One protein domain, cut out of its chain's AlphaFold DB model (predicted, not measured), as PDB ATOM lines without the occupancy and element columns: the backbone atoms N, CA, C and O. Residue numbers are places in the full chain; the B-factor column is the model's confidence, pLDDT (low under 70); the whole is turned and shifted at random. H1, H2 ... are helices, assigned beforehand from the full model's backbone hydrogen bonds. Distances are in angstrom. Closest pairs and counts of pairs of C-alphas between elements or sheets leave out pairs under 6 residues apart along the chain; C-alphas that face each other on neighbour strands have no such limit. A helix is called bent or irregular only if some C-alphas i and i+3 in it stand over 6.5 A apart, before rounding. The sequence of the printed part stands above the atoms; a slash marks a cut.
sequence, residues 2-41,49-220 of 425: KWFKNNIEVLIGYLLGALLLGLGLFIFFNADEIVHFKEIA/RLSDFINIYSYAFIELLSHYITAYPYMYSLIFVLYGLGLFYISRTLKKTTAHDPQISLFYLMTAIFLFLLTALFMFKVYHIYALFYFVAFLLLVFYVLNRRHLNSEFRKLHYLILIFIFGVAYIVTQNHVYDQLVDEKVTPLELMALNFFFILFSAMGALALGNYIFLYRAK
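Overview. This is residues 2 to 41 and 49 to 220 of the 425 residues of an uncharacterized protein of Macrococcus bovicus (UniProt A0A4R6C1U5). Six long rods, the helices H1, H4, H6 and H7 and the two arms of the folded helix H5, run side by side up and down as three stacked pairs: H1 with H4, then H7 with H5a in the middle, then H5b with H6. The helix H3 crosses one end of this stack, and its residues 50 to 55, with residue 49 before them, stick out free. The printed part has 212 residues with seven named helices, H1 to H7 in order along the chain, and no named strand; the class is all helix. It is compact, with a radius of gyration of the C-alphas of 18.9 A, and it spans 55 by 38 by 33 A.

Along the chain. H1, residues 2 to 29, begins with C-alpha 2 at (1.329, -2.317, -48.709) and is 39.3 A long from first to last C-alpha. It has a kink of 62 degrees near residue 9 and is irregular, with C-alphas 6 and 9 standing 7.9 A apart. H2 is the short helix of residues 31 to 35, 6.3 A. After the cut comes H3, residues 50 to 68, 27.9 A, and then H4, residues 73 to 96, 35.0 A. H5, residues 102 to 147, was assigned as one helix by its hydrogen bonds but is bent, with C-alphas 126 and 129 standing 9.3 A apart. Its arms are H5a, residues 102 to 126, 37.5 A, and H5b, residues 129 to 147, 27.9 A; H5b begins with C-alpha 129 at (-36.065, -6.936, -22.743). H6, residues 156 to 183, is 40.8 A long. H7, residues 189 to 219, is 44.8 A long and ends with C-alpha 219 at (-1.675, -16.804, -38.718).

Arrangement. H1, H4, H5a and H7 form an up-and-down bundle, in which each runs against the one before it in the chain. H1 and H4 touch at a shallow tilt of 15 degrees, opposite ways, and their closest C-alphas, those of Gly 17 and Gly 84, are 4.1 A apart. With residues 9 to 16 alone H1 touches H7, at a steep tilt of 41 degrees; the closest C-alphas are those of Glu 9 and Asn 212, at 5.7 A. H7 is the hub, touching three helices. It touches H5a at a shallow tilt of 16 degrees, opposite ways, with the C-alphas of Ala 112 and Gly 206 closest at 4.2 A. H5a and H5b touch at a shallow tilt of 16 degrees, opposite ways, closest at the C-alphas of Phe 124 and Ala 131, 5.4 A. H5b and H6 are a helical hairpin at a shallow tilt of 15 degrees, closest at the C-alphas of Phe 133 and Ala 170, 4.9 A. H3 touches H7 with residues 57 to 61 alone, about perpendicular at 78 degrees, with the C-alphas of Tyr 57 and Ala 194 closest at 5.8 A. H2 touches H3, where the C-alphas of Ile 34 and Ser 66 are closest at 4.7 A. H1 and H6 are apart, for instance, and so are H4 and H7. Every O i to N i+4 pair is within hydrogen-bond range in H2, H4, H6 and H7; the counts are 22 of 24 in H1, 13 of 15 in H3, 19 of 21 in H5a and 13 of 15 in H5b.

Size, cuts and confidence. The two C-alphas farthest apart, those of Thr 98 and Asp 184, are 57.1 A from each other. Residues 42 to 48 are not printed, and C-alphas 41 and 49 stand 19.7 A apart across this cut, which falls in the link from H2 to H3. Of the links that are printed whole, H5 to H6 is short and the others are tight. The mean pLDDT of the printed part is 82.8; 30 residues are under 70, among them residues 2 to 6, 49 to 53, 96 to 101 and 185 to 191.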
ATOM      1  N   LYS A   2       0.733  -1.079 -49.283       48.06
ATOM      2  CA  LYS A   2       1.329  -2.317 -48.709       48.06
ATOM      3  C   LYS A   2       1.549  -2.245 -47.186       48.06
ATOM      4  O   LYS A   2       1.202  -3.182 -46.485       48.06
ATOM      5  N   TRP A   3       2.039  -1.108 -46.681       49.69
ATOM      6  CA  TRP A   3       2.267  -0.894 -45.246       49.69
ATOM      7  C   TRP A   3       0.981  -0.955 -44.413       49.69
ATOM      8  O   TRP A   3       0.957  -1.606 -43.378       49.69
ATOM      9  N   PHE A   4      -0.106  -0.346 -44.905       50.91
ATOM     10  CA  PHE A   4      -1.411  -0.396 -44.241       50.91
ATOM     11  C   PHE A   4      -1.903  -1.843 -44.164       50.91
ATOM     12  O   PHE A   4      -2.161  -2.335 -43.079       50.91
ATOM     13  N   LYS A   5      -1.903  -2.575 -45.289       56.69
ATOM     14  CA  LYS A   5      -2.305  -3.993 -45.325       56.69
ATOM     15  C   LYS A   5      -1.500  -4.889 -44.381       56.69
ATOM     16  O   LYS A   5      -2.079  -5.810 -43.819       56.69
ATOM     17  N   ASN A   6      -0.209  -4.614 -44.210       63.56
ATOM     18  CA  ASN A   6       0.667  -5.403 -43.346       63.56
ATOM     19  C   ASN A   6       0.525  -5.060 -41.856       63.56
ATOM     20  O   ASN A   6       0.945  -5.861 -41.036       63.56
ATOM     21  N   ASN A   7      -0.059  -3.908 -41.507       75.31
ATOM     22  CA  ASN A   7      -0.170  -3.428 -40.123       75.31
ATOM     23  C   ASN A   7      -1.618  -3.150 -39.687       75.31
ATOM     24  O   ASN A   7      -1.824  -2.508 -38.659       75.31
ATOM     25  N   ILE A   8      -2.627  -3.603 -40.447       78.69
ATOM     26  CA  ILE A   8      -4.053  -3.393 -40.123       78.69
ATOM     27  C   ILE A   8      -4.362  -3.848 -38.692       78.69
ATOM     28  O   ILE A   8      -5.067  -3.154 -37.975       78.69
ATOM     29  N   GLU A   9      -3.790  -4.967 -38.259       80.00
ATOM     30  CA  GLU A   9      -3.958  -5.513 -36.910       80.00
ATOM     31  C   GLU A   9      -3.473  -4.565 -35.803       80.00
ATOM     32  O   GLU A   9      -4.191  -4.325 -34.830       80.00
ATOM     33  N   VAL A  10      -2.295  -3.963 -35.988       84.06
ATOM     34  CA  VAL A  10      -1.703  -2.992 -35.060       84.06
ATOM     35  C   VAL A  10      -2.518  -1.699 -35.065       84.06
ATOM     36  O   VAL A  10      -2.772  -1.125 -34.012       84.06
ATOM     37  N   LEU A  11      -2.957  -1.251 -36.245       85.44
ATOM     38  CA  LEU A  11      -3.784  -0.052 -36.391       85.44
ATOM     39  C   LEU A  11      -5.149  -0.218 -35.720       85.44
ATOM     40  O   LEU A  11      -5.597   0.699 -35.040       85.44
ATOM     41  N   ILE A  12      -5.783  -1.385 -35.865       86.75
ATOM     42  CA  ILE A  12      -7.034  -1.705 -35.169       86.75
ATOM     43  C   ILE A  12      -6.811  -1.691 -33.656       86.75
ATOM     44  O   ILE A  12      -7.607  -1.098 -32.936       86.75
ATOM     45  N   GLY A  13      -5.722  -2.288 -33.169       88.06
ATOM     46  CA  GLY A  13      -5.406  -2.282 -31.744       88.06
ATOM     47  C   GLY A  13      -5.176  -0.872 -31.180       88.06
ATOM     48  O   GLY A  13      -5.713  -0.543 -30.122       88.06
ATOM     49  N   TYR A  14      -4.479   0.000 -31.914       90.75
ATOM     50  CA  TYR A  14      -4.327   1.412 -31.541       90.75
ATOM     51  C   TYR A  14      -5.636   2.197 -31.598       90.75
ATOM     52  O   TYR A  14      -5.879   3.016 -30.717       90.75
ATOM     53  N   LEU A  15      -6.490   1.944 -32.591       91.75
ATOM     54  CA  LEU A  15      -7.806   2.576 -32.685       91.75
ATOM     55  C   LEU A  15      -8.698   2.177 -31.500       91.75
ATOM     56  O   LEU A  15      -9.299   3.041 -30.869       91.75
ATOM     57  N   LEU A  16      -8.739   0.884 -31.159       91.81
ATOM     58  CA  LEU A  16      -9.465   0.383 -29.990       91.81
ATOM     59  C   LEU A  16      -8.920   0.990 -28.691       91.81
ATOM     60  O   LEU A  16      -9.701   1.428 -27.849       91.81
ATOM     61  N   GLY A  17      -7.591   1.055 -28.551       91.75
ATOM     62  CA  GLY A  17      -6.931   1.675 -27.402       91.75
ATOM     63  C   GLY A  17      -7.267   3.159 -27.264       91.75
ATOM     64  O   GLY A  17      -7.636   3.597 -26.178       91.75
ATOM     65  N   ALA A  18      -7.216   3.918 -28.363       92.50
ATOM     66  CA  ALA A  18      -7.543   5.344 -28.383       92.50
ATOM     67  C   ALA A  18      -9.002   5.607 -27.993       92.50
ATOM     68  O   ALA A  18      -9.268   6.502 -27.197       92.50
ATOM     69  N   LEU A  19      -9.938   4.812 -28.520       91.38
ATOM     70  CA  LEU A  19     -11.365   4.968 -28.234       91.38
ATOM     71  C   LEU A  19     -11.706   4.621 -26.780       91.38
ATOM     72  O   LEU A  19     -12.440   5.371 -26.143       91.38
ATOM     73  N   LEU A  20     -11.155   3.535 -26.227       92.38
ATOM     74  CA  LEU A  20     -11.404   3.160 -24.827       92.38
ATOM     75  C   LEU A  20     -10.711   4.099 -23.838       92.38
ATOM     76  O   LEU A  20     -11.292   4.429 -22.807       92.38
ATOM     77  N   LEU A  21      -9.514   4.587 -24.171       92.94
ATOM     78  CA  LEU A  21      -8.846   5.631 -23.396       92.94
ATOM     79  C   LEU A  21      -9.658   6.930 -23.432       92.94
ATOM     80  O   LEU A  21      -9.889   7.527 -22.385       92.94
ATOM     81  N   GLY A  22     -10.134   7.337 -24.613       91.69
ATOM     82  CA  GLY A  22     -11.003   8.501 -24.777       91.69
ATOM     83  C   GLY A  22     -12.292   8.383 -23.966       91.69
ATOM     84  O   GLY A  22     -12.671   9.334 -23.294       91.69
ATOM     85  N   LEU A  23     -12.913   7.201 -23.948       90.88
ATOM     86  CA  LEU A  23     -14.082   6.912 -23.117       90.88
ATOM     87  C   LEU A  23     -13.755   6.992 -21.619       90.88
ATOM     88  O   LEU A  23     -14.508   7.597 -20.862       90.88
ATOM     89  N   GLY A  24     -12.619   6.440 -21.188       91.75
ATOM     90  CA  GLY A  24     -12.173   6.531 -19.798       91.75
ATOM     91  C   GLY A  24     -11.915   7.972 -19.349       91.75
ATOM     92  O   GLY A  24     -12.388   8.373 -18.285       91.75
ATOM     93  N   LEU A  25     -11.239   8.775 -20.177       92.69
ATOM     94  CA  LEU A  25     -11.039  10.206 -19.924       92.69
ATOM     95  C   LEU A  25     -12.361  10.977 -19.927       92.69
ATOM     96  O   LEU A  25     -12.564  11.838 -19.078       92.69
ATOM     97  N   PHE A  26     -13.278  10.648 -20.838       91.12
ATOM     98  CA  PHE A  26     -14.603  11.257 -20.870       91.12
ATOM     99  C   PHE A  26     -15.360  11.019 -19.557       91.12
ATOM    100  O   PHE A  26     -15.900  11.966 -18.993       91.12
ATOM    101  N   ILE A  27     -15.349   9.789 -19.029       90.50
ATOM    102  CA  ILE A  27     -15.961   9.483 -17.725       90.50
ATOM    103  C   ILE A  27     -15.258  10.254 -16.602       90.50
ATOM    104  O   ILE A  27     -15.932  10.737 -15.702       90.50
ATOM    105  N   PHE A  28     -13.928  10.390 -16.652       91.75
ATOM    106  CA  PHE A  28     -13.168  11.124 -15.635       91.75
ATOM    107  C   PHE A  28     -13.605  12.588 -15.541       91.75
ATOM    108  O   PHE A  28     -13.932  13.070 -14.463       91.75
ATOM    109  N   PHE A  29     -13.614  13.288 -16.679       91.25
ATOM    110  CA  PHE A  29     -13.909  14.719 -16.722       91.25
ATOM    111  C   PHE A  29     -15.378  15.037 -16.440       91.25
ATOM    112  O   PHE A  29     -15.666  16.122 -15.951       91.25
ATOM    113  N   ASN A  30     -16.287  14.098 -16.713       89.00
ATOM    114  CA  ASN A  30     -17.722  14.270 -16.485       89.00
ATOM    115  C   ASN A  30     -18.226  13.486 -15.257       89.00
ATOM    116  O   ASN A  30     -19.426  13.270 -15.119       89.00
ATOM    117  N   ALA A  31     -17.338  13.027 -14.368       87.31
ATOM    118  CA  ALA A  31     -17.700  12.159 -13.244       87.31
ATOM    119  C   ALA A  31     -18.740  12.797 -12.310       87.31
ATOM    120  O   ALA A  31     -19.693  12.130 -11.902       87.31
ATOM    121  N   ASP A  32     -18.593  14.090 -12.024       84.00
ATOM    122  CA  ASP A  32     -19.514  14.825 -11.155       84.00
ATOM    123  C   ASP A  32     -20.896  14.991 -11.809       84.00
ATOM    124  O   ASP A  32     -21.922  14.839 -11.142       84.00
ATOM    125  N   GLU A  33     -20.939  15.214 -13.128       83.75
ATOM    126  CA  GLU A  33     -22.188  15.276 -13.902       83.75
ATOM    127  C   GLU A  33     -22.882  13.910 -13.999       83.75
ATOM    128  O   GLU A  33     -24.108  13.845 -14.013       83.75
ATOM    129  N   ILE A  34     -22.118  12.810 -14.016       81.94
ATOM    130  CA  ILE A  34     -22.650  11.440 -13.995       81.94
ATOM    131  C   ILE A  34     -23.281  11.118 -12.630       81.94
ATOM    132  O   ILE A  34     -24.341  10.495 -12.579       81.94
ATOM    133  N   VAL A  35     -22.649  11.524 -11.522       83.00
ATOM    134  CA  VAL A  35     -23.137  11.242 -10.154       83.00
ATOM    135  C   VAL A  35     -24.349  12.098  -9.808       83.00
ATOM    136  O   VAL A  35     -25.321  11.604  -9.237       83.00
ATOM    137  N   HIS A  36     -24.301  13.382 -10.155       80.38
ATOM    138  CA  HIS A  36     -25.346  14.354  -9.843       80.38
ATOM    139  C   HIS A  36     -26.190  14.703 -11.064       80.38
ATOM    140  O   HIS A  36     -26.643  15.843 -11.204       80.38
ATOM    141  N   PHE A  37     -26.402  13.720 -11.940       77.19
ATOM    142  CA  PHE A  37     -27.159  13.920 -13.159       77.19
ATOM    143  C   PHE A  37     -28.560  14.448 -12.836       77.19
ATOM    144  O   PHE A  37     -29.361  13.789 -12.171       77.19
ATOM    145  N   LYS A  38     -28.847  15.666 -13.299       70.56
ATOM    146  CA  LYS A  38     -30.180  16.262 -13.260       70.56
ATOM    147  C   LYS A  38     -30.698  16.300 -14.677       70.56
ATOM    148  O   LYS A  38     -30.048  16.871 -15.546       70.56
ATOM    149  N   GLU A  39     -31.874  15.727 -14.873       63.31
ATOM    150  CA  GLU A  39     -32.562  15.741 -16.154       63.31
ATOM    151  C   GLU A  39     -32.838  17.202 -16.554       63.31
ATOM    152  O   GLU A  39     -33.671  17.902 -15.974       63.31
ATOM    153  N   ILE A  40     -32.043  17.722 -17.487       58.72
ATOM    154  CA  ILE A  40     -32.222  19.057 -18.042       58.72
ATOM    155  C   ILE A  40     -33.442  18.997 -18.954       58.72
ATOM    156  O   ILE A  40     -33.497  18.191 -19.880       58.72
ATOM    157  N   ALA A  41     -34.399  19.902 -18.734       48.62
ATOM    158  CA  ALA A  41     -35.526  20.078 -19.638       48.62
ATOM    159  C   ALA A  41     -35.013  20.318 -21.069       48.62
ATOM    160  O   ALA A  41     -34.407  21.353 -21.367       48.62
ATOM    161  N   ARG A  49     -24.500  25.327 -33.683       64.44
ATOM    162  CA  ARG A  49     -23.140  24.982 -34.115       64.44
ATOM    163  C   ARG A  49     -22.828  23.501 -33.893       64.44
ATOM    164  O   ARG A  49     -23.452  22.822 -33.085       64.44
ATOM    165  N   LEU A  50     -21.781  23.017 -34.568       62.94
ATOM    166  CA  LEU A  50     -21.246  21.658 -34.392       62.94
ATOM    167  C   LEU A  50     -20.776  21.377 -32.947       62.94
ATOM    168  O   LEU A  50     -20.818  20.237 -32.500       62.94
ATOM    169  N   SER A  51     -20.381  22.407 -32.192       64.81
ATOM    170  CA  SER A  51     -20.089  22.294 -30.756       64.81
ATOM    171  C   SER A  51     -21.307  21.855 -29.948       64.81
ATOM    172  O   SER A  51     -21.195  21.013 -29.064       64.81
ATOM    173  N   ASP A  52     -22.480  22.389 -30.284       64.88
ATOM    174  CA  ASP A  52     -23.719  22.122 -29.558       64.88
ATOM    175  C   ASP A  52     -24.166  20.680 -29.805       64.88
ATOM    176  O   ASP A  52     -24.633  20.006 -28.894       64.88
ATOM    177  N   PHE A  53     -23.926  20.169 -31.014       67.12
ATOM    178  CA  PHE A  53     -24.120  18.762 -31.351       67.12
ATOM    179  C   PHE A  53     -23.252  17.831 -30.489       67.12
ATOM    180  O   PHE A  53     -23.766  16.877 -29.908       67.12
ATOM    181  N   ILE A  54     -21.951  18.121 -30.359       72.69
ATOM    182  CA  ILE A  54     -21.038  17.326 -29.519       72.69
ATOM    183  C   ILE A  54     -21.486  17.362 -28.055       72.69
ATOM    184  O   ILE A  54     -21.514  16.319 -27.404       72.69
ATOM    185  N   ASN A  55     -21.884  18.531 -27.550       75.19
ATOM    186  CA  ASN A  55     -22.357  18.687 -26.174       75.19
ATOM    187  C   ASN A  55     -23.642  17.894 -25.917       75.19
ATOM    188  O   ASN A  55     -23.767  17.232 -24.895       75.19
ATOM    189  N   ILE A  56     -24.568  17.901 -26.872       73.88
ATOM    190  CA  ILE A  56     -25.826  17.160 -26.789       73.88
ATOM    191  C   ILE A  56     -25.589  15.642 -26.775       73.88
ATOM    192  O   ILE A  56     -26.173  14.932 -25.960       73.88
ATOM    193  N   TYR A  57     -24.698  15.135 -27.631       76.19
ATOM    194  CA  TYR A  57     -24.325  13.717 -27.614       76.19
ATOM    195  C   TYR A  57     -23.555  13.334 -26.353       76.19
ATOM    196  O   TYR A  57     -23.730  12.230 -25.841       76.19
ATOM    197  N   SER A  58     -22.721  14.242 -25.849       80.25
ATOM    198  CA  SER A  58     -22.011  14.062 -24.583       80.25
ATOM    199  C   SER A  58     -23.000  13.969 -23.427       80.25
ATOM    200  O   SER A  58     -22.902  13.039 -22.637       80.25
ATOM    201  N   TYR A  59     -24.008  14.842 -23.381       79.75
ATOM    202  CA  TYR A  59     -25.077  14.798 -22.384       79.75
ATOM    203  C   TYR A  59     -25.870  13.487 -22.446       79.75
ATOM    204  O   TYR A  59     -26.018  12.818 -21.429       79.75
ATOM    205  N   ALA A  60     -26.300  13.062 -23.638       76.44
ATOM    206  CA  ALA A  60     -27.006  11.789 -23.802       76.44
ATOM    207  C   ALA A  60     -26.133  10.581 -23.403       76.44
ATOM    208  O   ALA A  60     -26.629   9.574 -22.895       76.44
ATOM    209  N   PHE A  61     -24.813  10.674 -23.594       82.25
ATOM    210  CA  PHE A  61     -23.885   9.656 -23.115       82.25
ATOM    211  C   PHE A  61     -23.728   9.681 -21.593       82.25
ATOM    212  O   PHE A  61     -23.737   8.623 -20.973       82.25
ATOM    213  N   ILE A  62     -23.634  10.866 -20.984       84.31
ATOM    214  CA  ILE A  62     -23.595  11.049 -19.526       84.31
ATOM    215  C   ILE A  62     -24.865  10.487 -18.892       84.31
ATOM    216  O   ILE A  62     -24.764   9.731 -17.937       84.31
ATOM    217  N   GLU A  63     -26.035  10.773 -19.457       81.69
ATOM    218  CA  GLU A  63     -27.329  10.233 -19.022       81.69
ATOM    219  C   GLU A  63     -27.388   8.698 -19.117       81.69
ATOM    220  O   GLU A  63     -28.055   8.004 -18.349       81.69
ATOM    221  N   LEU A  64     -26.720   8.122 -20.114       81.00
ATOM    222  CA  LEU A  64     -26.626   6.676 -20.261       81.00
ATOM    223  C   LEU A  64     -25.652   6.079 -19.233       81.00
ATOM    224  O   LEU A  64     -25.952   5.046 -18.634       81.00
ATOM    225  N   LEU A  65     -24.523   6.740 -18.977       85.50
ATOM    226  CA  LEU A  65     -23.547   6.339 -17.962       85.50
ATOM    227  C   LEU A  65     -24.093   6.514 -16.535       85.50
ATOM    228  O   LEU A  65     -23.847   5.652 -15.693       85.50
ATOM    229  N   SER A  66     -24.875   7.561 -16.269       84.06
ATOM    230  CA  SER A  66     -25.517   7.838 -14.976       84.06
ATOM    231  C   SER A  66     -26.631   6.856 -14.638       84.06
ATOM    232  O   SER A  66     -27.103   6.827 -13.514       84.06
ATOM    233  N   HIS A  67     -27.051   5.994 -15.561       83.19
ATOM    234  CA  HIS A  67     -27.924   4.883 -15.197       83.19
ATOM    235  C   HIS A  67     -27.139   3.702 -14.597       83.19
ATOM    236  O   HIS A  67     -27.658   2.967 -13.762       83.19
ATOM    237  N   TYR A  68     -25.876   3.520 -15.002       83.56
ATOM    238  CA  TYR A  68     -25.099   2.311 -14.705       83.56
ATOM    239  C   TYR A  68     -23.901   2.526 -13.769       83.56
ATOM    240  O   TYR A  68     -23.454   1.575 -13.132       83.56
ATOM    241  N   ILE A  69     -23.348   3.740 -13.704       83.94
ATOM    242  CA  ILE A  69     -22.014   4.019 -13.138       83.94
ATOM    243  C   ILE A  69     -22.059   5.099 -12.033       83.94
ATOM    244  O   ILE A  69     -21.034   5.663 -11.655       83.94
ATOM    245  N   THR A  70     -23.231   5.390 -11.462       81.25
ATOM    246  CA  THR A  70     -23.415   6.473 -10.467       81.25
ATOM    247  C   THR A  70     -22.556   6.334  -9.224       81.25
ATOM    248  O   THR A  70     -22.050   7.326  -8.715       81.25
ATOM    249  N   ALA A  71     -22.385   5.112  -8.722       84.69
ATOM    250  CA  ALA A  71     -21.736   4.896  -7.436       84.69
ATOM    251  C   ALA A  71     -20.222   5.168  -7.469       84.69
ATOM    252  O   ALA A  71     -19.669   5.634  -6.479       84.69
ATOM    253  N   TYR A  72     -19.542   4.875  -8.587       88.38
ATOM    254  CA  TYR A  72     -18.073   4.888  -8.644       88.38
ATOM    255  C   TYR A  72     -17.492   5.318 -10.010       88.38
ATOM    256  O   TYR A  72     -16.610   4.626 -10.528       88.38
ATOM    257  N   PRO A  73     -17.901   6.448 -10.622       89.00
ATOM    258  CA  PRO A  73     -17.469   6.825 -11.978       89.00
ATOM    259  C   PRO A  73     -15.944   6.897 -12.140       89.00
ATOM    260  O   PRO A  73     -15.413   6.423 -13.143       89.00
ATOM    261  N   TYR A  74     -15.221   7.388 -11.129       90.25
ATOM    262  CA  TYR A  74     -13.757   7.457 -11.135       90.25
ATOM    263  C   TYR A  74     -13.087   6.076 -11.229       90.25
ATOM    264  O   TYR A  74     -12.086   5.923 -11.929       90.25
ATOM    265  N   MET A  75     -13.655   5.045 -10.591       90.38
ATOM    266  CA  MET A  75     -13.136   3.675 -10.687       90.38
ATOM    267  C   MET A  75     -13.337   3.104 -12.088       90.38
ATOM    268  O   MET A  75     -12.411   2.534 -12.662       90.38
ATOM    269  N   TYR A  76     -14.525   3.287 -12.671       89.62
ATOM    270  CA  TYR A  76     -14.791   2.833 -14.036       89.62
ATOM    271  C   TYR A  76     -13.942   3.589 -15.059       89.62
ATOM    272  O   TYR A  76     -13.386   2.968 -15.964       89.62
ATOM    273  N   SER A  77     -13.767   4.899 -14.878       92.38
ATOM    274  CA  SER A  77     -12.835   5.704 -15.665       92.38
ATOM    275  C   SER A  77     -11.419   5.120 -15.625       92.38
ATOM    276  O   SER A  77     -10.847   4.841 -16.681       92.38
ATOM    277  N   LEU A  78     -10.888   4.850 -14.427       92.94
ATOM    278  CA  LEU A  78      -9.562   4.257 -14.256       92.94
ATOM    279  C   LEU A  78      -9.451   2.907 -14.977       92.94
ATOM    280  O   LEU A  78      -8.474   2.674 -15.687       92.94
ATOM    281  N   ILE A  79     -10.463   2.044 -14.855       92.75
ATOM    282  CA  ILE A  79     -10.506   0.746 -15.545       92.75
ATOM    283  C   ILE A  79     -10.433   0.933 -17.065       92.75
ATOM    284  O   ILE A  79      -9.608   0.287 -17.714       92.75
ATOM    285  N   PHE A  80     -11.241   1.827 -17.645       92.88
ATOM    286  CA  PHE A  80     -11.237   2.078 -19.091       92.88
ATOM    287  C   PHE A  80      -9.919   2.687 -19.583       92.88
ATOM    288  O   PHE A  80      -9.408   2.264 -20.625       92.88
ATOM    289  N   VAL A  81      -9.325   3.616 -18.825       93.88
ATOM    290  CA  VAL A  81      -8.011   4.197 -19.145       93.88
ATOM    291  C   VAL A  81      -6.925   3.122 -19.120       93.88
ATOM    292  O   VAL A  81      -6.177   2.987 -20.092       93.88
ATOM    293  N   LEU A  82      -6.858   2.315 -18.057       93.69
ATOM    294  CA  LEU A  82      -5.887   1.222 -17.941       93.69
ATOM    295  C   LEU A  82      -6.070   0.189 -19.056       93.69
ATOM    296  O   LEU A  82      -5.088  -0.265 -19.645       93.69
ATOM    297  N   TYR A  83      -7.315  -0.141 -19.399       93.25
ATOM    298  CA  TYR A  83      -7.621  -1.064 -20.487       93.25
ATOM    299  C   TYR A  83      -7.193  -0.505 -21.855       93.25
ATOM    300  O   TYR A  83      -6.582  -1.217 -22.658       93.25
ATOM    301  N   GLY A  84      -7.437   0.787 -22.106       92.06
ATOM    302  CA  GLY A  84      -6.984   1.489 -23.309       92.06
ATOM    303  C   GLY A  84      -5.457   1.524 -23.436       92.06
ATOM    304  O   GLY A  84      -4.913   1.183 -24.490       92.06
ATOM    305  N   LEU A  85      -4.744   1.844 -22.350       92.62
ATOM    306  CA  LEU A  85      -3.275   1.782 -22.294       92.62
ATOM    307  C   LEU A  85      -2.749   0.353 -22.503       92.62
ATOM    308  O   LEU A  85      -1.771   0.153 -23.230       92.62
ATOM    309  N   GLY A  86      -3.430  -0.648 -21.941       90.62
ATOM    310  CA  GLY A  86      -3.136  -2.064 -22.164       90.62
ATOM    311  C   GLY A  86      -3.226  -2.458 -23.641       90.62
ATOM    312  O   GLY A  86      -2.332  -3.129 -24.159       90.62
ATOM    313  N   LEU A  87      -4.241  -1.974 -24.363       90.50
ATOM    314  CA  LEU A  87      -4.372  -2.175 -25.811       90.50
ATOM    315  C   LEU A  87      -3.235  -1.524 -26.604       90.50
ATOM    316  O   LEU A  87      -2.714  -2.148 -27.534       90.50
ATOM    317  N   PHE A  88      -2.797  -0.316 -26.234       90.31
ATOM    318  CA  PHE A  88      -1.614   0.304 -26.843       90.31
ATOM    319  C   PHE A  88      -0.357  -0.542 -26.626       90.31
ATOM    320  O   PHE A  88       0.406  -0.765 -27.572       90.31
ATOM    321  N   TYR A  89      -0.160  -1.051 -25.408       89.12
ATOM    322  CA  TYR A  89       0.961  -1.929 -25.083       89.12
ATOM    323  C   TYR A  89       0.927  -3.220 -25.910       89.12
ATOM    324  O   TYR A  89       1.904  -3.534 -26.591       89.12
ATOM    325  N   ILE A  90      -0.211  -3.918 -25.944       87.69
ATOM    326  CA  ILE A  90      -0.390  -5.156 -26.718       87.69
ATOM    327  C   ILE A  90      -0.165  -4.908 -28.213       87.69
ATOM    328  O   ILE A  90       0.528  -5.683 -28.869       87.69
ATOM    329  N   SER A  91      -0.680  -3.803 -28.751       86.50
ATOM    330  CA  SER A  91      -0.493  -3.423 -30.158       86.50
ATOM    331  C   SER A  91       0.971  -3.130 -30.490       86.50
ATOM    332  O   SER A  91       1.470  -3.520 -31.549       86.50
ATOM    333  N   ARG A  92       1.699  -2.489 -29.568       84.88
ATOM    334  CA  ARG A  92       3.141  -2.253 -29.702       84.88
ATOM    335  C   ARG A  92       3.934  -3.555 -29.634       84.88
ATOM    336  O   ARG A  92       4.893  -3.706 -30.392       84.88
ATOM    337  N   THR A  93       3.547  -4.475 -28.757       81.31
ATOM    338  CA  THR A  93       4.148  -5.810 -28.655       81.31
ATOM    339  C   THR A  93       3.929  -6.589 -29.945       81.31
ATOM    340  O   THR A  93       4.904  -7.059 -30.524       81.31
ATOM    341  N   LEU A  94       2.703  -6.582 -30.483       78.75
ATOM    342  CA  LEU A  94       2.352  -7.213 -31.758       78.75
ATOM    343  C   LEU A  94       3.252  -6.749 -32.916       78.75
ATOM    344  O   LEU A  94       3.645  -7.547 -33.758       78.75
ATOM    345  N   LYS A  95       3.634  -5.465 -32.928       75.75
ATOM    346  CA  LYS A  95       4.553  -4.893 -33.925       75.75
ATOM    347  C   LYS A  95       5.991  -5.425 -33.808       75.75
ATOM    348  O   LYS A  95       6.722  -5.407 -34.795       75.75
ATOM    349  N   LYS A  96       6.423  -5.828 -32.608       69.06
ATOM    350  CA  LYS A  96       7.798  -6.275 -32.320       69.06
ATOM    351  C   LYS A  96       7.965  -7.792 -32.420       69.06
ATOM    352  O   LYS A  96       9.036  -8.253 -32.801       69.06
ATOM    353  N   THR A  97       6.938  -8.565 -32.078       60.88
ATOM    354  CA  THR A  97       6.982 -10.031 -32.120       60.88
ATOM    355  C   THR A  97       6.553 -10.562 -33.484       60.88
ATOM    356  O   THR A  97       5.396 -10.450 -33.871       60.88
ATOM    357  N   THR A  98       7.472 -11.227 -34.188       51.38
ATOM    358  CA  THR A  98       7.177 -12.039 -35.385       51.38
ATOM    359  C   THR A  98       6.507 -13.379 -35.049       51.38
ATOM    360  O   THR A  98       6.057 -14.090 -35.947       51.38
ATOM    361  N   ALA A  99       6.430 -13.734 -33.762       49.59
ATOM    362  CA  ALA A  99       5.787 -14.942 -33.268       49.59
ATOM    363  C   ALA A  99       4.341 -14.649 -32.841       49.59
ATOM    364  O   ALA A  99       4.085 -13.880 -31.919       49.59
ATOM    365  N   HIS A 100       3.395 -15.266 -33.546       58.41
ATOM    366  CA  HIS A 100       1.960 -15.154 -33.299       58.41
ATOM    367  C   HIS A 100       1.580 -15.765 -31.948       58.41
ATOM    368  O   HIS A 100       1.605 -16.987 -31.795       58.41
ATOM    369  N   ASP A 101       1.205 -14.915 -30.993       67.88
ATOM    370  CA  ASP A 101       0.887 -15.326 -29.628       67.88
ATOM    371  C   ASP A 101      -0.607 -15.698 -29.478       67.88
ATOM    372  O   ASP A 101      -1.489 -14.849 -29.682       67.88
ATOM    373  N   PRO A 102      -0.932 -16.956 -29.114       75.38
ATOM    374  CA  PRO A 102      -2.292 -17.369 -28.779       75.38
ATOM    375  C   PRO A 102      -2.947 -16.483 -27.713       75.38
ATOM    376  O   PRO A 102      -4.150 -16.225 -27.813       75.38
ATOM    377  N   GLN A 103      -2.177 -15.985 -26.743       82.31
ATOM    378  CA  GLN A 103      -2.679 -15.151 -25.652       82.31
ATOM    379  C   GLN A 103      -3.182 -13.802 -26.171       82.31
ATOM    380  O   GLN A 103      -4.285 -13.384 -25.822       82.31
ATOM    381  N   ILE A 104      -2.444 -13.170 -27.090       84.88
ATOM    382  CA  ILE A 104      -2.863 -11.902 -27.707       84.88
ATOM    383  C   ILE A 104      -4.134 -12.101 -28.540       84.88
ATOM    384  O   ILE A 104      -5.041 -11.270 -28.507       84.88
ATOM    385  N   SER A 105      -4.248 -13.225 -29.258       85.69
ATOM    386  CA  SER A 105      -5.480 -13.530 -29.992       85.69
ATOM    387  C   SER A 105      -6.679 -13.685 -29.043       85.69
ATOM    388  O   SER A 105      -7.728 -13.083 -29.279       85.69
ATOM    389  N   LEU A 106      -6.512 -14.417 -27.936       87.88
ATOM    390  CA  LEU A 106      -7.560 -14.606 -26.934       87.88
ATOM    391  C   LEU A 106      -7.958 -13.278 -26.280       87.88
ATOM    392  O   LEU A 106      -9.142 -13.041 -26.070       87.88
ATOM    393  N   PHE A 107      -6.993 -12.392 -26.027       90.75
ATOM    394  CA  PHE A 107      -7.263 -11.052 -25.518       90.75
ATOM    395  C   PHE A 107      -8.220 -10.281 -26.439       90.75
ATOM    396  O   PHE A 107      -9.255  -9.817 -25.974       90.75
ATOM    397  N   TYR A 108      -7.959 -10.236 -27.752       91.38
ATOM    398  CA  TYR A 108      -8.862  -9.579 -28.711       91.38
ATOM    399  C   TYR A 108     -10.257 -10.222 -28.782       91.38
ATOM    400  O   TYR A 108     -11.246  -9.516 -28.989       91.38
ATOM    401  N   LEU A 109     -10.363 -11.542 -28.592       92.56
ATOM    402  CA  LEU A 109     -11.660 -12.215 -28.474       92.56
ATOM    403  C   LEU A 109     -12.412 -11.750 -27.220       92.56
ATOM    404  O   LEU A 109     -13.595 -11.426 -27.309       92.56
ATOM    405  N   MET A 110     -11.731 -11.688 -26.074       93.00
ATOM    406  CA  MET A 110     -12.317 -11.204 -24.821       93.00
ATOM    407  C   MET A 110     -12.735  -9.736 -24.932       93.00
ATOM    408  O   MET A 110     -13.831  -9.392 -24.498       93.00
ATOM    409  N   THR A 111     -11.933  -8.889 -25.587       93.00
ATOM    410  CA  THR A 111     -12.301  -7.498 -25.895       93.00
ATOM    411  C   THR A 111     -13.569  -7.427 -26.743       93.00
ATOM    412  O   THR A 111     -14.448  -6.621 -26.455       93.00
ATOM    413  N   ALA A 112     -13.704  -8.280 -27.764       94.50
ATOM    414  CA  ALA A 112     -14.908  -8.312 -28.592       94.50
ATOM    415  C   ALA A 112     -16.155  -8.713 -27.791       94.50
ATOM    416  O   ALA A 112     -17.189  -8.061 -27.908       94.50
ATOM    417  N   ILE A 113     -16.053  -9.756 -26.958       94.44
ATOM    418  CA  ILE A 113     -17.154 -10.212 -26.094       94.44
ATOM    419  C   ILE A 113     -17.546  -9.114 -25.102       94.44
ATOM    420  O   ILE A 113     -18.730  -8.821 -24.965       94.44
ATOM    421  N   PHE A 114     -16.562  -8.481 -24.458       93.44
ATOM    422  CA  PHE A 114     -16.787  -7.364 -23.545       93.44
ATOM    423  C   PHE A 114     -17.522  -6.209 -24.234       93.44
ATOM    424  O   PHE A 114     -18.522  -5.729 -23.711       93.44
ATOM    425  N   LEU A 115     -17.082  -5.811 -25.433       93.81
ATOM    426  CA  LEU A 115     -17.723  -4.739 -26.195       93.81
ATOM    427  C   LEU A 115     -19.152  -5.097 -26.612       93.81
ATOM    428  O   LEU A 115     -20.036  -4.268 -26.458       93.81
ATOM    429  N   PHE A 116     -19.414  -6.323 -27.075       94.25
ATOM    430  CA  PHE A 116     -20.780  -6.743 -27.407       94.25
ATOM    431  C   PHE A 116     -21.698  -6.809 -26.182       94.25
ATOM    432  O   PHE A 116     -22.879  -6.479 -26.290       94.25
ATOM    433  N   LEU A 117     -21.169  -7.203 -25.022       92.12
ATOM    434  CA  LEU A 117     -21.919  -7.200 -23.768       92.12
ATOM    435  C   LEU A 117     -22.218  -5.769 -23.312       92.12
ATOM    436  O   LEU A 117     -23.358  -5.481 -22.963       92.12
ATOM    437  N   LEU A 118     -21.234  -4.868 -23.387       89.69
ATOM    438  CA  LEU A 118     -21.411  -3.446 -23.097       89.69
ATOM    439  C   LEU A 118     -22.471  -2.822 -24.014       89.69
ATOM    440  O   LEU A 118     -23.374  -2.140 -23.537       89.69
ATOM    441  N   THR A 119     -22.416  -3.121 -25.313       91.00
ATOM    442  CA  THR A 119     -23.433  -2.707 -26.285       91.00
ATOM    443  C   THR A 119     -24.824  -3.194 -25.884       91.00
ATOM    444  O   THR A 119     -25.761  -2.400 -25.845       91.00
ATOM    445  N   ALA A 120     -24.977  -4.489 -25.583       89.38
ATOM    446  CA  ALA A 120     -26.265  -5.060 -25.200       89.38
ATOM    447  C   ALA A 120     -26.798  -4.444 -23.896       89.38
ATOM    448  O   ALA A 120     -27.988  -4.155 -23.801       89.38
ATOM    449  N   LEU A 121     -25.920  -4.188 -22.921       88.56
ATOM    450  CA  LEU A 121     -26.258  -3.520 -21.664       88.56
ATOM    451  C   LEU A 121     -26.757  -2.095 -21.916       88.56
ATOM    452  O   LEU A 121     -27.811  -1.719 -21.423       88.56
ATOM    453  N   PHE A 122     -26.072  -1.310 -22.742       85.62
ATOM    454  CA  PHE A 122     -26.544   0.029 -23.094       85.62
ATOM    455  C   PHE A 122     -27.887  -0.008 -23.821       85.62
ATOM    456  O   PHE A 122     -28.780   0.773 -23.496       85.62
ATOM    457  N   MET A 123     -28.080  -0.983 -24.708       85.62
ATOM    458  CA  MET A 123     -29.357  -1.211 -25.380       85.62
ATOM    459  C   MET A 123     -30.517  -1.491 -24.419       85.62
ATOM    460  O   MET A 123     -31.633  -1.086 -24.727       85.62
ATOM    461  N   PHE A 124     -30.297  -2.108 -23.254       86.44
ATOM    462  CA  PHE A 124     -31.371  -2.364 -22.281       86.44
ATOM    463  C   PHE A 124     -32.071  -1.095 -21.781       86.44
ATOM    464  O   PHE A 124     -33.239  -1.176 -21.398       86.44
ATOM    465  N   LYS A 125     -31.401   0.065 -21.807       79.56
ATOM    466  CA  LYS A 125     -31.999   1.332 -21.363       79.56
ATOM    467  C   LYS A 125     -33.210   1.717 -22.222       79.56
ATOM    468  O   LYS A 125     -34.240   2.083 -21.677       79.56
ATOM    469  N   VAL A 126     -33.083   1.591 -23.545       75.69
ATOM    470  CA  VAL A 126     -34.116   2.002 -24.519       75.69
ATOM    471  C   VAL A 126     -34.910   0.805 -25.037       75.69
ATOM    472  O   VAL A 126     -36.124   0.840 -25.137       75.69
ATOM    473  N   TYR A 127     -34.245  -0.310 -25.331       81.50
ATOM    474  CA  TYR A 127     -34.898  -1.485 -25.906       81.50
ATOM    475  C   TYR A 127     -35.460  -2.453 -24.850       81.50
ATOM    476  O   TYR A 127     -36.100  -3.441 -25.215       81.50
ATOM    477  N   HIS A 128     -35.203  -2.223 -23.555       85.06
ATOM    478  CA  HIS A 128     -35.577  -3.120 -22.455       85.06
ATOM    479  C   HIS A 128     -35.256  -4.592 -22.766       85.06
ATOM    480  O   HIS A 128     -34.171  -4.919 -23.246       85.06
ATOM    481  N   ILE A 129     -36.209  -5.496 -22.522       89.50
ATOM    482  CA  ILE A 129     -36.065  -6.936 -22.743       89.50
ATOM    483  C   ILE A 129     -35.759  -7.283 -24.207       89.50
ATOM    484  O   ILE A 129     -35.122  -8.301 -24.477       89.50
ATOM    485  N   TYR A 130     -36.143  -6.429 -25.162       88.94
ATOM    486  CA  TYR A 130     -35.892  -6.660 -26.583       88.94
ATOM    487  C   TYR A 130     -34.406  -6.521 -26.951       88.94
ATOM    488  O   TYR A 130     -33.976  -7.096 -27.953       88.94
ATOM    489  N   ALA A 131     -33.586  -5.884 -26.104       88.75
ATOM    490  CA  ALA A 131     -32.125  -5.886 -26.240       88.75
ATOM    491  C   ALA A 131     -31.527  -7.310 -26.223       88.75
ATOM    492  O   ALA A 131     -30.475  -7.553 -26.825       88.75
ATOM    493  N   LEU A 132     -32.212  -8.284 -25.603       91.38
ATOM    494  CA  LEU A 132     -31.777  -9.684 -25.586       91.38
ATOM    495  C   LEU A 132     -31.662 -10.291 -26.988       91.38
ATOM    496  O   LEU A 132     -30.811 -11.156 -27.201       91.38
ATOM    497  N   PHE A 133     -32.454  -9.831 -27.961       93.12
ATOM    498  CA  PHE A 133     -32.337 -10.319 -29.336       93.12
ATOM    499  C   PHE A 133     -30.972  -9.969 -29.943       93.12
ATOM    500  O   PHE A 133     -30.342 -10.826 -30.567       93.12
ATOM    501  N   TYR A 134     -30.468  -8.753 -29.702       91.69
ATOM    502  CA  TYR A 134     -29.115  -8.373 -30.113       91.69
ATOM    503  C   TYR A 134     -28.043  -9.129 -29.337       91.69
ATOM    504  O   TYR A 134     -27.064  -9.571 -29.936       91.69
ATOM    505  N   PHE A 135     -28.239  -9.348 -28.037       92.31
ATOM    506  CA  PHE A 135     -27.318 -10.160 -27.242       92.31
ATOM    507  C   PHE A 135     -27.170 -11.581 -27.813       92.31
ATOM    508  O   PHE A 135     -26.053 -12.043 -28.058       92.31
ATOM    509  N   VAL A 136     -28.286 -12.250 -28.124       93.44
ATOM    510  CA  VAL A 136     -28.284 -13.570 -28.775       93.44
ATOM    511  C   VAL A 136     -27.627 -13.508 -30.158       93.44
ATOM    512  O   VAL A 136     -26.826 -14.386 -30.496       93.44
ATOM    513  N   ALA A 137     -27.895 -12.463 -30.947       94.06
ATOM    514  CA  ALA A 137     -27.263 -12.273 -32.252       94.06
ATOM    515  C   ALA A 137     -25.729 -12.146 -32.142       94.06
ATOM    516  O   ALA A 137     -24.997 -12.789 -32.902       94.06
ATOM    517  N   PHE A 138     -25.226 -11.394 -31.157       94.69
ATOM    518  CA  PHE A 138     -23.793 -11.277 -30.884       94.69
ATOM    519  C   PHE A 138     -23.175 -12.597 -30.416       94.69
ATOM    520  O   PHE A 138     -22.103 -12.970 -30.902       94.69
ATOM    521  N   LEU A 139     -23.849 -13.349 -29.541       93.81
ATOM    522  CA  LEU A 139     -23.384 -14.677 -29.125       93.81
ATOM    523  C   LEU A 139     -23.250 -15.627 -30.317       93.81
ATOM    524  O   LEU A 139     -22.238 -16.319 -30.449       93.81
ATOM    525  N   LEU A 140     -24.227 -15.628 -31.224       92.88
ATOM    526  CA  LEU A 140     -24.182 -16.456 -32.428       92.88
ATOM    527  C   LEU A 140     -23.107 -15.998 -33.418       92.88
ATOM    528  O   LEU A 140     -22.466 -16.843 -34.051       92.88
ATOM    529  N   LEU A 141     -22.844 -14.693 -33.512       93.38
ATOM    530  CA  LEU A 141     -21.718 -14.161 -34.282       93.38
ATOM    531  C   LEU A 141     -20.377 -14.665 -33.728       93.38
ATOM    532  O   LEU A 141     -19.556 -15.188 -34.488       93.38
ATOM    533  N   VAL A 142     -20.166 -14.559 -32.412       92.31
ATOM    534  CA  VAL A 142     -18.957 -15.062 -31.741       92.31
ATOM    535  C   VAL A 142     -18.837 -16.577 -31.922       92.31
ATOM    536  O   VAL A 142     -17.785 -17.068 -32.342       92.31
ATOM    537  N   PHE A 143     -19.923 -17.324 -31.714       90.94
ATOM    538  CA  PHE A 143     -19.971 -18.770 -31.926       90.94
ATOM    539  C   PHE A 143     -19.583 -19.154 -33.357       90.94
ATOM    540  O   PHE A 143     -18.739 -20.034 -33.551       90.94
ATOM    541  N   TYR A 144     -20.158 -18.487 -34.363       89.94
ATOM    542  CA  TYR A 144     -19.827 -18.718 -35.769       89.94
ATOM    543  C   TYR A 144     -18.337 -18.494 -36.025       89.94
ATOM    544  O   TYR A 144     -17.690 -19.293 -36.705       89.94
ATOM    545  N   VAL A 145     -17.770 -17.426 -35.467       87.19
ATOM    546  CA  VAL A 145     -16.366 -17.057 -35.661       87.19
ATOM    547  C   VAL A 145     -15.423 -18.091 -35.051       87.19
ATOM    548  O   VAL A 145     -14.480 -18.521 -35.727       87.19
ATOM    549  N   LEU A 146     -15.703 -18.539 -33.827       86.75
ATOM    550  CA  LEU A 146     -14.932 -19.574 -33.136       86.75
ATOM    551  C   LEU A 146     -15.021 -20.925 -33.854       86.75
ATOM    552  O   LEU A 146     -14.008 -21.599 -34.068       86.75
ATOM    553  N   ASN A 147     -16.219 -21.295 -34.309       83.19
ATOM    554  CA  ASN A 147     -16.485 -22.602 -34.905       83.19
ATOM    555  C   ASN A 147     -16.347 -22.646 -36.429       83.19
ATOM    556  O   ASN A 147     -16.476 -23.716 -37.026       83.19
ATOM    557  N   ARG A 148     -15.981 -21.537 -37.079       80.88
ATOM    558  CA  ARG A 148     -15.855 -21.440 -38.543       80.88
ATOM    559  C   ARG A 148     -14.991 -22.539 -39.169       80.88
ATOM    560  O   ARG A 148     -15.226 -22.932 -40.310       80.88
ATOM    561  N   ARG A 149     -13.960 -23.022 -38.463       70.62
ATOM    562  CA  ARG A 149     -13.093 -24.120 -38.944       70.62
ATOM    563  C   ARG A 149     -13.777 -25.486 -38.883       70.62
ATOM    564  O   ARG A 149     -13.488 -26.335 -39.733       70.62
ATOM    565  N   HIS A 150     -14.653 -25.685 -37.904       73.69
ATOM    566  CA  HIS A 150     -15.415 -26.912 -37.712       73.69
ATOM    567  C   HIS A 150     -16.585 -26.989 -38.689       73.69
ATOM    568  O   HIS A 150     -16.804 -28.055 -39.252       73.69
ATOM    569  N   LEU A 151     -17.217 -25.862 -39.015       77.44
ATOM    570  CA  LEU A 151     -18.273 -25.781 -40.026       77.44
ATOM    571  C   LEU A 151     -17.782 -26.184 -41.439       77.44
ATOM    572  O   LEU A 151     -16.590 -26.087 -41.790       77.44
ATOM    573  N   ASN A 152     -18.697 -26.717 -42.239       74.94
ATOM    574  CA  ASN A 152     -18.517 -27.085 -43.637       74.94
ATOM    575  C   ASN A 152     -18.344 -25.817 -44.495       74.94
ATOM    576  O   ASN A 152     -19.058 -24.820 -44.355       74.94
ATOM    577  N   SER A 153     -17.332 -25.821 -45.365       74.75
ATOM    578  CA  SER A 153     -17.013 -24.656 -46.195       74.75
ATOM    579  C   SER A 153     -17.975 -24.442 -47.360       74.75
ATOM    580  O   SER A 153     -18.047 -23.310 -47.849       74.75
ATOM    581  N   GLU A 154     -18.685 -25.484 -47.785       73.88
ATOM    582  CA  GLU A 154     -19.662 -25.427 -48.878       73.88
ATOM    583  C   GLU A 154     -20.910 -24.629 -48.463       73.88
ATOM    584  O   GLU A 154     -21.457 -23.861 -49.247       73.88
ATOM    585  N   PHE A 155     -21.294 -24.680 -47.182       77.81
ATOM    586  CA  PHE A 155     -22.461 -23.961 -46.648       77.81
ATOM    587  C   PHE A 155     -22.144 -22.559 -46.114       77.81
ATOM    588  O   PHE A 155     -22.926 -21.971 -45.368       77.81
ATOM    589  N   ARG A 156     -21.014 -21.956 -46.510       79.56
ATOM    590  CA  ARG A 156     -20.634 -20.607 -46.045       79.56
ATOM    591  C   ARG A 156     -21.704 -19.554 -46.313       79.56
ATOM    592  O   ARG A 156     -21.934 -18.718 -45.445       79.56
ATOM    593  N   LYS A 157     -22.359 -19.611 -47.477       83.38
ATOM    594  CA  LYS A 157     -23.470 -18.711 -47.803       83.38
ATOM    595  C   LYS A 157     -24.622 -18.871 -46.811       83.38
ATOM    596  O   LYS A 157     -25.086 -17.871 -46.280       83.38
ATOM    597  N   LEU A 158     -25.031 -20.109 -46.524       83.31
ATOM    598  CA  LEU A 158     -26.097 -20.408 -45.565       83.31
ATOM    599  C   LEU A 158     -25.765 -19.856 -44.175       83.31
ATOM    600  O   LEU A 158     -26.600 -19.193 -43.575       83.31
ATOM    601  N   HIS A 159     -24.537 -20.059 -43.691       86.88
ATOM    602  CA  HIS A 159     -24.128 -19.527 -42.390       86.88
ATOM    603  C   HIS A 159     -24.252 -17.999 -42.317       86.88
ATOM    604  O   HIS A 159     -24.738 -17.470 -41.322       86.88
ATOM    605  N   TYR A 160     -23.850 -17.287 -43.377       87.50
ATOM    606  CA  TYR A 160     -24.030 -15.838 -43.440       87.50
ATOM    607  C   TYR A 160     -25.504 -15.437 -43.507       87.50
ATOM    608  O   TYR A 160     -25.883 -14.484 -42.840       87.50
ATOM    609  N   LEU A 161     -26.334 -16.172 -44.250       88.62
ATOM    610  CA  LEU A 161     -27.774 -15.917 -44.311       88.62
ATOM    611  C   LEU A 161     -28.461 -16.118 -42.958       88.62
ATOM    612  O   LEU A 161     -29.300 -15.305 -42.599       88.62
ATOM    613  N   ILE A 162     -28.078 -17.144 -42.192       89.19
ATOM    614  CA  ILE A 162     -28.600 -17.365 -40.835       89.19
ATOM    615  C   ILE A 162     -28.222 -16.192 -39.927       89.19
ATOM    616  O   ILE A 162     -29.079 -15.669 -39.225       89.19
ATOM    617  N   LEU A 163     -26.964 -15.741 -39.964       90.75
ATOM    618  CA  LEU A 163     -26.543 -14.579 -39.178       90.75
ATOM    619  C   LEU A 163     -27.321 -13.320 -39.579       90.75
ATOM    620  O   LEU A 163     -27.869 -12.651 -38.711       90.75
ATOM    621  N   ILE A 164     -27.418 -13.029 -40.878       91.38
ATOM    622  CA  ILE A 164     -28.191 -11.895 -41.406       91.38
ATOM    623  C   ILE A 164     -29.651 -11.978 -40.956       91.38
ATOM    624  O   ILE A 164     -30.205 -10.977 -40.519       91.38
ATOM    625  N   PHE A 165     -30.261 -13.161 -41.026       91.44
ATOM    626  CA  PHE A 165     -31.636 -13.378 -40.595       91.44
ATOM    627  C   PHE A 165     -31.814 -13.072 -39.105       91.44
ATOM    628  O   PHE A 165     -32.728 -12.342 -38.743       91.44
ATOM    629  N   ILE A 166     -30.919 -13.561 -38.247       93.25
ATOM    630  CA  ILE A 166     -31.008 -13.347 -36.795       93.25
ATOM    631  C   ILE A 166     -30.800 -11.874 -36.432       93.25
ATOM    632  O   ILE A 166     -31.570 -11.333 -35.643       93.25
ATOM    633  N   PHE A 167     -29.819 -11.203 -37.045       92.50
ATOM    634  CA  PHE A 167     -29.644  -9.756 -36.879       92.50
ATOM    635  C   PHE A 167     -30.832  -8.961 -37.438       92.50
ATOM    636  O   PHE A 167     -31.207  -7.952 -36.851       92.50
ATOM    637  N   GLY A 168     -31.450  -9.421 -38.530       91.38
ATOM    638  CA  GLY A 168     -32.650  -8.810 -39.101       91.38
ATOM    639  C   GLY A 168     -33.870  -8.937 -38.194       91.38
ATOM    640  O   GLY A 168     -34.576  -7.956 -37.990       91.38
ATOM    641  N   VAL A 169     -34.087 -10.110 -37.591       92.31
ATOM    642  CA  VAL A 169     -35.141 -10.312 -36.584       92.31
ATOM    643  C   VAL A 169     -34.895  -9.422 -35.370       92.31
ATOM    644  O   VAL A 169     -35.820  -8.747 -34.929       92.31
ATOM    645  N   ALA A 170     -33.656  -9.380 -34.864       92.44
ATOM    646  CA  ALA A 170     -33.299  -8.502 -33.754       92.44
ATOM    647  C   ALA A 170     -33.633  -7.042 -34.077       92.44
ATOM    648  O   ALA A 170     -34.353  -6.411 -33.310       92.44
ATOM    649  N   TYR A 171     -33.211  -6.562 -35.250       90.31
ATOM    650  CA  TYR A 171     -33.499  -5.209 -35.716       90.31
ATOM    651  C   TYR A 171     -35.001  -4.917 -35.776       90.31
ATOM    652  O   TYR A 171     -35.453  -3.991 -35.109       90.31
ATOM    653  N   ILE A 172     -35.784  -5.735 -36.490       89.88
ATOM    654  CA  ILE A 172     -37.234  -5.530 -36.659       89.88
ATOM    655  C   ILE A 172     -37.936  -5.441 -35.303       89.88
ATOM    656  O   ILE A 172     -38.718  -4.521 -35.072       89.88
ATOM    657  N   VAL A 173     -37.640  -6.372 -34.392       90.44
ATOM    658  CA  VAL A 173     -38.269  -6.421 -33.066       90.44
ATOM    659  C   VAL A 173     -37.902  -5.187 -32.239       90.44
ATOM    660  O   VAL A 173     -38.778  -4.569 -31.635       90.44
ATOM    661  N   THR A 174     -36.627  -4.797 -32.236       87.69
ATOM    662  CA  THR A 174     -36.158  -3.637 -31.463       87.69
ATOM    663  C   THR A 174     -36.649  -2.311 -32.022       87.69
ATOM    664  O   THR A 174     -37.037  -1.445 -31.242       87.69
ATOM    665  N   GLN A 175     -36.700  -2.166 -33.351       84.56
ATOM    666  CA  GLN A 175     -37.265  -0.985 -33.994       84.56
ATOM    667  C   GLN A 175     -38.741  -0.877 -33.662       84.56
ATOM    668  O   GLN A 175     -39.186   0.168 -33.206       84.56
ATOM    669  N   ASN A 176     -39.486  -1.978 -33.799       84.44
ATOM    670  CA  ASN A 176     -40.895  -2.006 -33.439       84.44
ATOM    671  C   ASN A 176     -41.103  -1.465 -32.016       84.44
ATOM    672  O   ASN A 176     -41.853  -0.514 -31.842       84.44
ATOM    673  N   HIS A 177     -40.365  -1.975 -31.031       84.75
ATOM    674  CA  HIS A 177     -40.502  -1.506 -29.654       84.75
ATOM    675  C   HIS A 177     -40.141  -0.026 -29.462       84.75
ATOM    676  O   HIS A 177     -40.895   0.705 -28.824       84.75
ATOM    677  N   VAL A 178     -39.028   0.433 -30.038       79.50
ATOM    678  CA  VAL A 178     -38.627   1.847 -29.958       79.50
ATOM    679  C   VAL A 178     -39.699   2.767 -30.506       79.50
ATOM    680  O   VAL A 178     -39.975   3.809 -29.921       79.50
ATOM    681  N   TYR A 179     -40.336   2.377 -31.603       75.25
ATOM    682  CA  TYR A 179     -41.396   3.185 -32.178       75.25
ATOM    683  C   TYR A 179     -42.644   3.248 -31.295       75.25
ATOM    684  O   TYR A 179     -43.280   4.295 -31.267       75.25
ATOM    685  N   ASP A 180     -42.967   2.197 -30.530       76.44
ATOM    686  CA  ASP A 180     -44.028   2.291 -29.512       76.44
ATOM    687  C   ASP A 180     -43.650   3.289 -28.411       76.44
ATOM    688  O   ASP A 180     -44.462   4.113 -28.005       76.44
ATOM    689  N   GLN A 181     -42.388   3.279 -27.974       75.81
ATOM    690  CA  GLN A 181     -41.912   4.205 -26.945       75.81
ATOM    691  C   GLN A 181     -41.837   5.664 -27.406       75.81
ATOM    692  O   GLN A 181     -42.051   6.561 -26.593       75.81
ATOM    693  N   LEU A 182     -41.545   5.899 -28.689       71.75
ATOM    694  CA  LEU A 182     -41.564   7.235 -29.290       71.75
ATOM    695  C   LEU A 182     -42.987   7.800 -29.357       71.75
ATOM    696  O   LEU A 182     -43.175   8.982 -29.090       71.75
ATOM    697  N   VAL A 183     -43.981   6.973 -29.702       68.38
ATOM    698  CA  VAL A 183     -45.397   7.386 -29.730       68.38
ATOM    699  C   VAL A 183     -45.913   7.669 -28.320       68.38
ATOM    700  O   VAL A 183     -46.649   8.631 -28.123       68.38
ATOM    701  N   ASP A 184     -45.484   6.877 -27.338       70.88
ATOM    702  CA  ASP A 184     -45.823   7.070 -25.926       70.88
ATOM    703  C   ASP A 184     -45.054   8.236 -25.257       70.88
ATOM    704  O   ASP A 184     -45.188   8.424 -24.049       70.88
ATOM    705  N   GLU A 185     -44.211   8.971 -25.999       66.81
ATOM    706  CA  GLU A 185     -43.322  10.047 -25.511       66.81
ATOM    707  C   GLU A 185     -42.418   9.640 -24.325       66.81
ATOM    708  O   GLU A 185     -41.919  10.481 -23.579       66.81
ATOM    709  N   LYS A 186     -42.170   8.335 -24.151       67.06
ATOM    710  CA  LYS A 186     -41.357   7.787 -23.047       67.06
ATOM    711  C   LYS A 186     -39.857   7.944 -23.269       67.06
ATOM    712  O   LYS A 186     -39.104   7.921 -22.304       67.06
ATOM    713  N   VAL A 187     -39.436   8.034 -24.528       67.81
ATOM    714  CA  VAL A 187     -38.037   8.186 -24.944       67.81
ATOM    715  C   VAL A 187     -37.968   9.307 -25.957       67.81
ATOM    716  O   VAL A 187     -38.789   9.373 -26.877       67.81
ATOM    717  N   THR A 188     -36.973  10.179 -25.830       67.81
ATOM    718  CA  THR A 188     -36.837  11.277 -26.786       67.81
ATOM    719  C   THR A 188     -36.093  10.840 -28.052       67.81
ATOM    720  O   THR A 188     -35.182  10.009 -27.994       67.81
ATOM    721  N   PRO A 189     -36.409  11.412 -29.236       67.12
ATOM    722  CA  PRO A 189     -35.671  11.115 -30.470       67.12
ATOM    723  C   PRO A 189     -34.159  11.349 -30.339       67.12
ATOM    724  O   PRO A 189     -33.356  10.713 -31.021       67.12
ATOM    725  N   LEU A 190     -33.772  12.263 -29.446       68.06
ATOM    726  CA  LEU A 190     -32.386  12.574 -29.150       68.06
ATOM    727  C   LEU A 190     -31.673  11.428 -28.422       68.06
ATOM    728  O   LEU A 190     -30.590  11.022 -28.847       68.06
ATOM    729  N   GLU A 191     -32.284  10.896 -27.364       67.12
ATOM    730  CA  GLU A 191     -31.775   9.730 -26.633       67.12
ATOM    731  C   GLU A 191     -31.617   8.528 -27.565       67.12
ATOM    732  O   GLU A 191     -30.572   7.872 -27.565       67.12
ATOM    733  N   LEU A 192     -32.611   8.282 -28.426       74.12
ATOM    734  CA  LEU A 192     -32.563   7.200 -29.405       74.12
ATOM    735  C   LEU A 192     -31.401   7.370 -30.390       74.12
ATOM    736  O   LEU A 192     -30.669   6.421 -30.678       74.12
ATOM    737  N   MET A 193     -31.218   8.580 -30.912       73.44
ATOM    738  CA  MET A 193     -30.158   8.873 -31.869       73.44
ATOM    739  C   MET A 193     -28.764   8.714 -31.250       73.44
ATOM    740  O   MET A 193     -27.881   8.102 -31.861       73.44
ATOM    741  N   ALA A 194     -28.563   9.246 -30.045       72.38
ATOM    742  CA  ALA A 194     -27.310   9.092 -29.317       72.38
ATOM    743  C   ALA A 194     -27.037   7.613 -29.019       72.38
ATOM    744  O   ALA A 194     -25.936   7.119 -29.281       72.38
ATOM    745  N   LEU A 195     -28.051   6.871 -28.569       76.69
ATOM    746  CA  LEU A 195     -27.918   5.446 -28.298       76.69
ATOM    747  C   LEU A 195     -27.587   4.645 -29.560       76.69
ATOM    748  O   LEU A 195     -26.707   3.787 -29.511       76.69
ATOM    749  N   ASN A 196     -28.212   4.946 -30.699       80.75
ATOM    750  CA  ASN A 196     -27.899   4.301 -31.977       80.75
ATOM    751  C   ASN A 196     -26.467   4.598 -32.439       80.75
ATOM    752  O   ASN A 196     -25.786   3.704 -32.947       80.75
ATOM    753  N   PHE A 197     -25.971   5.815 -32.212       81.12
ATOM    754  CA  PHE A 197     -24.575   6.151 -32.483       81.12
ATOM    755  C   PHE A 197     -23.613   5.312 -31.632       81.12
ATOM    756  O   PHE A 197     -22.712   4.670 -32.179       81.12
ATOM    757  N   PHE A 198     -23.828   5.251 -30.314       81.62
ATOM    758  CA  PHE A 198     -22.997   4.437 -29.420       81.62
ATOM    759  C   PHE A 198     -23.126   2.942 -29.710       81.62
ATOM    760  O   PHE A 198     -22.127   2.223 -29.692       81.62
ATOM    761  N   PHE A 199     -24.324   2.477 -30.063       85.38
ATOM    762  CA  PHE A 199     -24.569   1.111 -30.508       85.38
ATOM    763  C   PHE A 199     -23.710   0.755 -31.724       85.38
ATOM    764  O   PHE A 199     -22.995  -0.252 -31.696       85.38
ATOM    765  N   ILE A 200     -23.748   1.579 -32.776       86.81
ATOM    766  CA  ILE A 200     -22.946   1.369 -33.987       86.81
ATOM    767  C   ILE A 200     -21.458   1.417 -33.640       86.81
ATOM    768  O   ILE A 200     -20.708   0.540 -34.072       86.81
ATOM    769  N   LEU A 201     -21.034   2.392 -32.832       88.69
ATOM    770  CA  LEU A 201     -19.641   2.575 -32.436       88.69
ATOM    771  C   LEU A 201     -19.094   1.347 -31.692       88.69
ATOM    772  O   LEU A 201     -18.121   0.742 -32.148       88.69
ATOM    773  N   PHE A 202     -19.727   0.929 -30.593       91.00
ATOM    774  CA  PHE A 202     -19.256  -0.207 -29.793       91.00
ATOM    775  C   PHE A 202     -19.385  -1.536 -30.537       91.00
ATOM    776  O   PHE A 202     -18.478  -2.369 -30.464       91.00
ATOM    777  N   SER A 203     -20.447  -1.726 -31.328       92.06
ATOM    778  CA  SER A 203     -20.592  -2.915 -32.179       92.06
ATOM    779  C   SER A 203     -19.508  -2.987 -33.252       92.06
ATOM    780  O   SER A 203     -18.940  -4.058 -33.483       92.06
ATOM    781  N   ALA A 204     -19.175  -1.859 -33.887       91.38
ATOM    782  CA  ALA A 204     -18.092  -1.783 -34.861       91.38
ATOM    783  C   ALA A 204     -16.735  -2.068 -34.205       91.38
ATOM    784  O   ALA A 204     -15.953  -2.856 -34.740       91.38
ATOM    785  N   MET A 205     -16.477  -1.508 -33.020       93.00
ATOM    786  CA  MET A 205     -15.276  -1.812 -32.238       93.00
ATOM    787  C   MET A 205     -15.195  -3.305 -31.882       93.00
ATOM    788  O   MET A 205     -14.148  -3.926 -32.080       93.00
ATOM    789  N   GLY A 206     -16.297  -3.914 -31.434       93.62
ATOM    790  CA  GLY A 206     -16.369  -5.347 -31.139       93.62
ATOM    791  C   GLY A 206     -16.092  -6.208 -32.373       93.62
ATOM    792  O   GLY A 206     -15.302  -7.154 -32.319       93.62
ATOM    793  N   ALA A 207     -16.656  -5.834 -33.525       92.06
ATOM    794  CA  ALA A 207     -16.403  -6.506 -34.799       92.06
ATOM    795  C   ALA A 207     -14.942  -6.367 -35.266       92.06
ATOM    796  O   ALA A 207     -14.373  -7.333 -35.783       92.06
ATOM    797  N   LEU A 208     -14.310  -5.205 -35.058       92.62
ATOM    798  CA  LEU A 208     -12.891  -4.983 -35.357       92.62
ATOM    799  C   LEU A 208     -11.980  -5.827 -34.456       92.62
ATOM    800  O   LEU A 208     -11.070  -6.488 -34.964       92.62
ATOM    801  N   ALA A 209     -12.253  -5.874 -33.149       92.50
ATOM    802  CA  ALA A 209     -11.528  -6.725 -32.203       92.50
ATOM    803  C   ALA A 209     -11.641  -8.210 -32.590       92.50
ATOM    804  O   ALA A 209     -10.643  -8.931 -32.676       92.50
ATOM    805  N   LEU A 210     -12.846  -8.652 -32.952       91.69
ATOM    806  CA  LEU A 210     -13.093 -10.004 -33.442       91.69
ATOM    807  C   LEU A 210     -12.385 -10.279 -34.787       91.69
ATOM    808  O   LEU A 210     -11.885 -11.384 -35.021       91.69
ATOM    809  N   GLY A 211     -12.286  -9.274 -35.658       87.12
ATOM    810  CA  GLY A 211     -11.489  -9.318 -36.884       87.12
ATOM    811  C   GLY A 211     -10.001  -9.554 -36.610       87.12
ATOM    812  O   GLY A 211      -9.403 -10.443 -37.225       87.12
ATOM    813  N   ASN A 212      -9.432  -8.829 -35.642       87.94
ATOM    814  CA  ASN A 212      -8.056  -9.022 -35.175       87.94
ATOM    815  C   ASN A 212      -7.834 -10.428 -34.608       87.94
ATOM    816  O   ASN A 212      -6.872 -11.095 -34.993       87.94
ATOM    817  N   TYR A 213      -8.756 -10.929 -33.780       88.62
ATOM    818  CA  TYR A 213      -8.707 -12.313 -33.300       88.62
ATOM    819  C   TYR A 213      -8.636 -13.318 -34.459       88.62
ATOM    820  O   TYR A 213      -7.758 -14.183 -34.481       88.62
ATOM    821  N   ILE A 214      -9.520 -13.194 -35.457       84.00
ATOM    822  CA  ILE A 214      -9.534 -14.095 -36.620       84.00
ATOM    823  C   ILE A 214      -8.200 -14.053 -37.365       84.00
ATOM    824  O   ILE A 214      -7.721 -15.104 -37.804       84.00
ATOM    825  N   PHE A 215      -7.642 -12.859 -37.561       79.94
ATOM    826  CA  PHE A 215      -6.386 -12.676 -38.276       79.94
ATOM    827  C   PHE A 215      -5.243 -13.403 -37.557       79.94
ATOM    828  O   PHE A 215      -4.618 -14.293 -38.142       79.94
ATOM    829  N   LEU A 216      -5.067 -13.128 -36.263       78.00
ATOM    830  CA  LEU A 216      -4.022 -13.729 -35.432       78.00
ATOM    831  C   LEU A 216      -4.196 -15.245 -35.290       78.00
ATOM    832  O   LEU A 216      -3.248 -16.012 -35.463       78.00
ATOM    833  N   TYR A 217      -5.428 -15.712 -35.080       76.25
ATOM    834  CA  TYR A 217      -5.721 -17.139 -34.961       76.25
ATOM    835  C   TYR A 217      -5.472 -17.908 -36.271       76.25
ATOM    836  O   TYR A 217      -5.098 -19.087 -36.255       76.25
ATOM    837  N   ARG A 218      -5.679 -17.274 -37.436       69.75
ATOM    838  CA  ARG A 218      -5.345 -17.844 -38.759       69.75
ATOM    839  C   ARG A 218      -3.858 -17.857 -39.053       69.75
ATOM    840  O   ARG A 218      -3.427 -18.770 -39.751       69.75
ATOM    841  N   ALA A 219      -3.116 -16.888 -38.537       62.00
ATOM    842  CA  ALA A 219      -1.675 -16.804 -38.718       62.00
ATOM    843  C   ALA A 219      -0.905 -17.882 -37.925       62.00
ATOM    844  O   ALA A 219       0.259 -18.143 -38.217       62.00
ATOM    845  N   LYS A 220      -1.553 -18.573 -36.970       63.84
ATOM    846  CA  LYS A 220      -0.975 -19.709 -36.231       63.84
ATOM    847  C   LYS A 220      -0.375 -20.747 -37.198       63.84
ATOM    848  O   LYS A 220      -1.114 -21.376 -37.958       63.84
TER     849      LYS A 220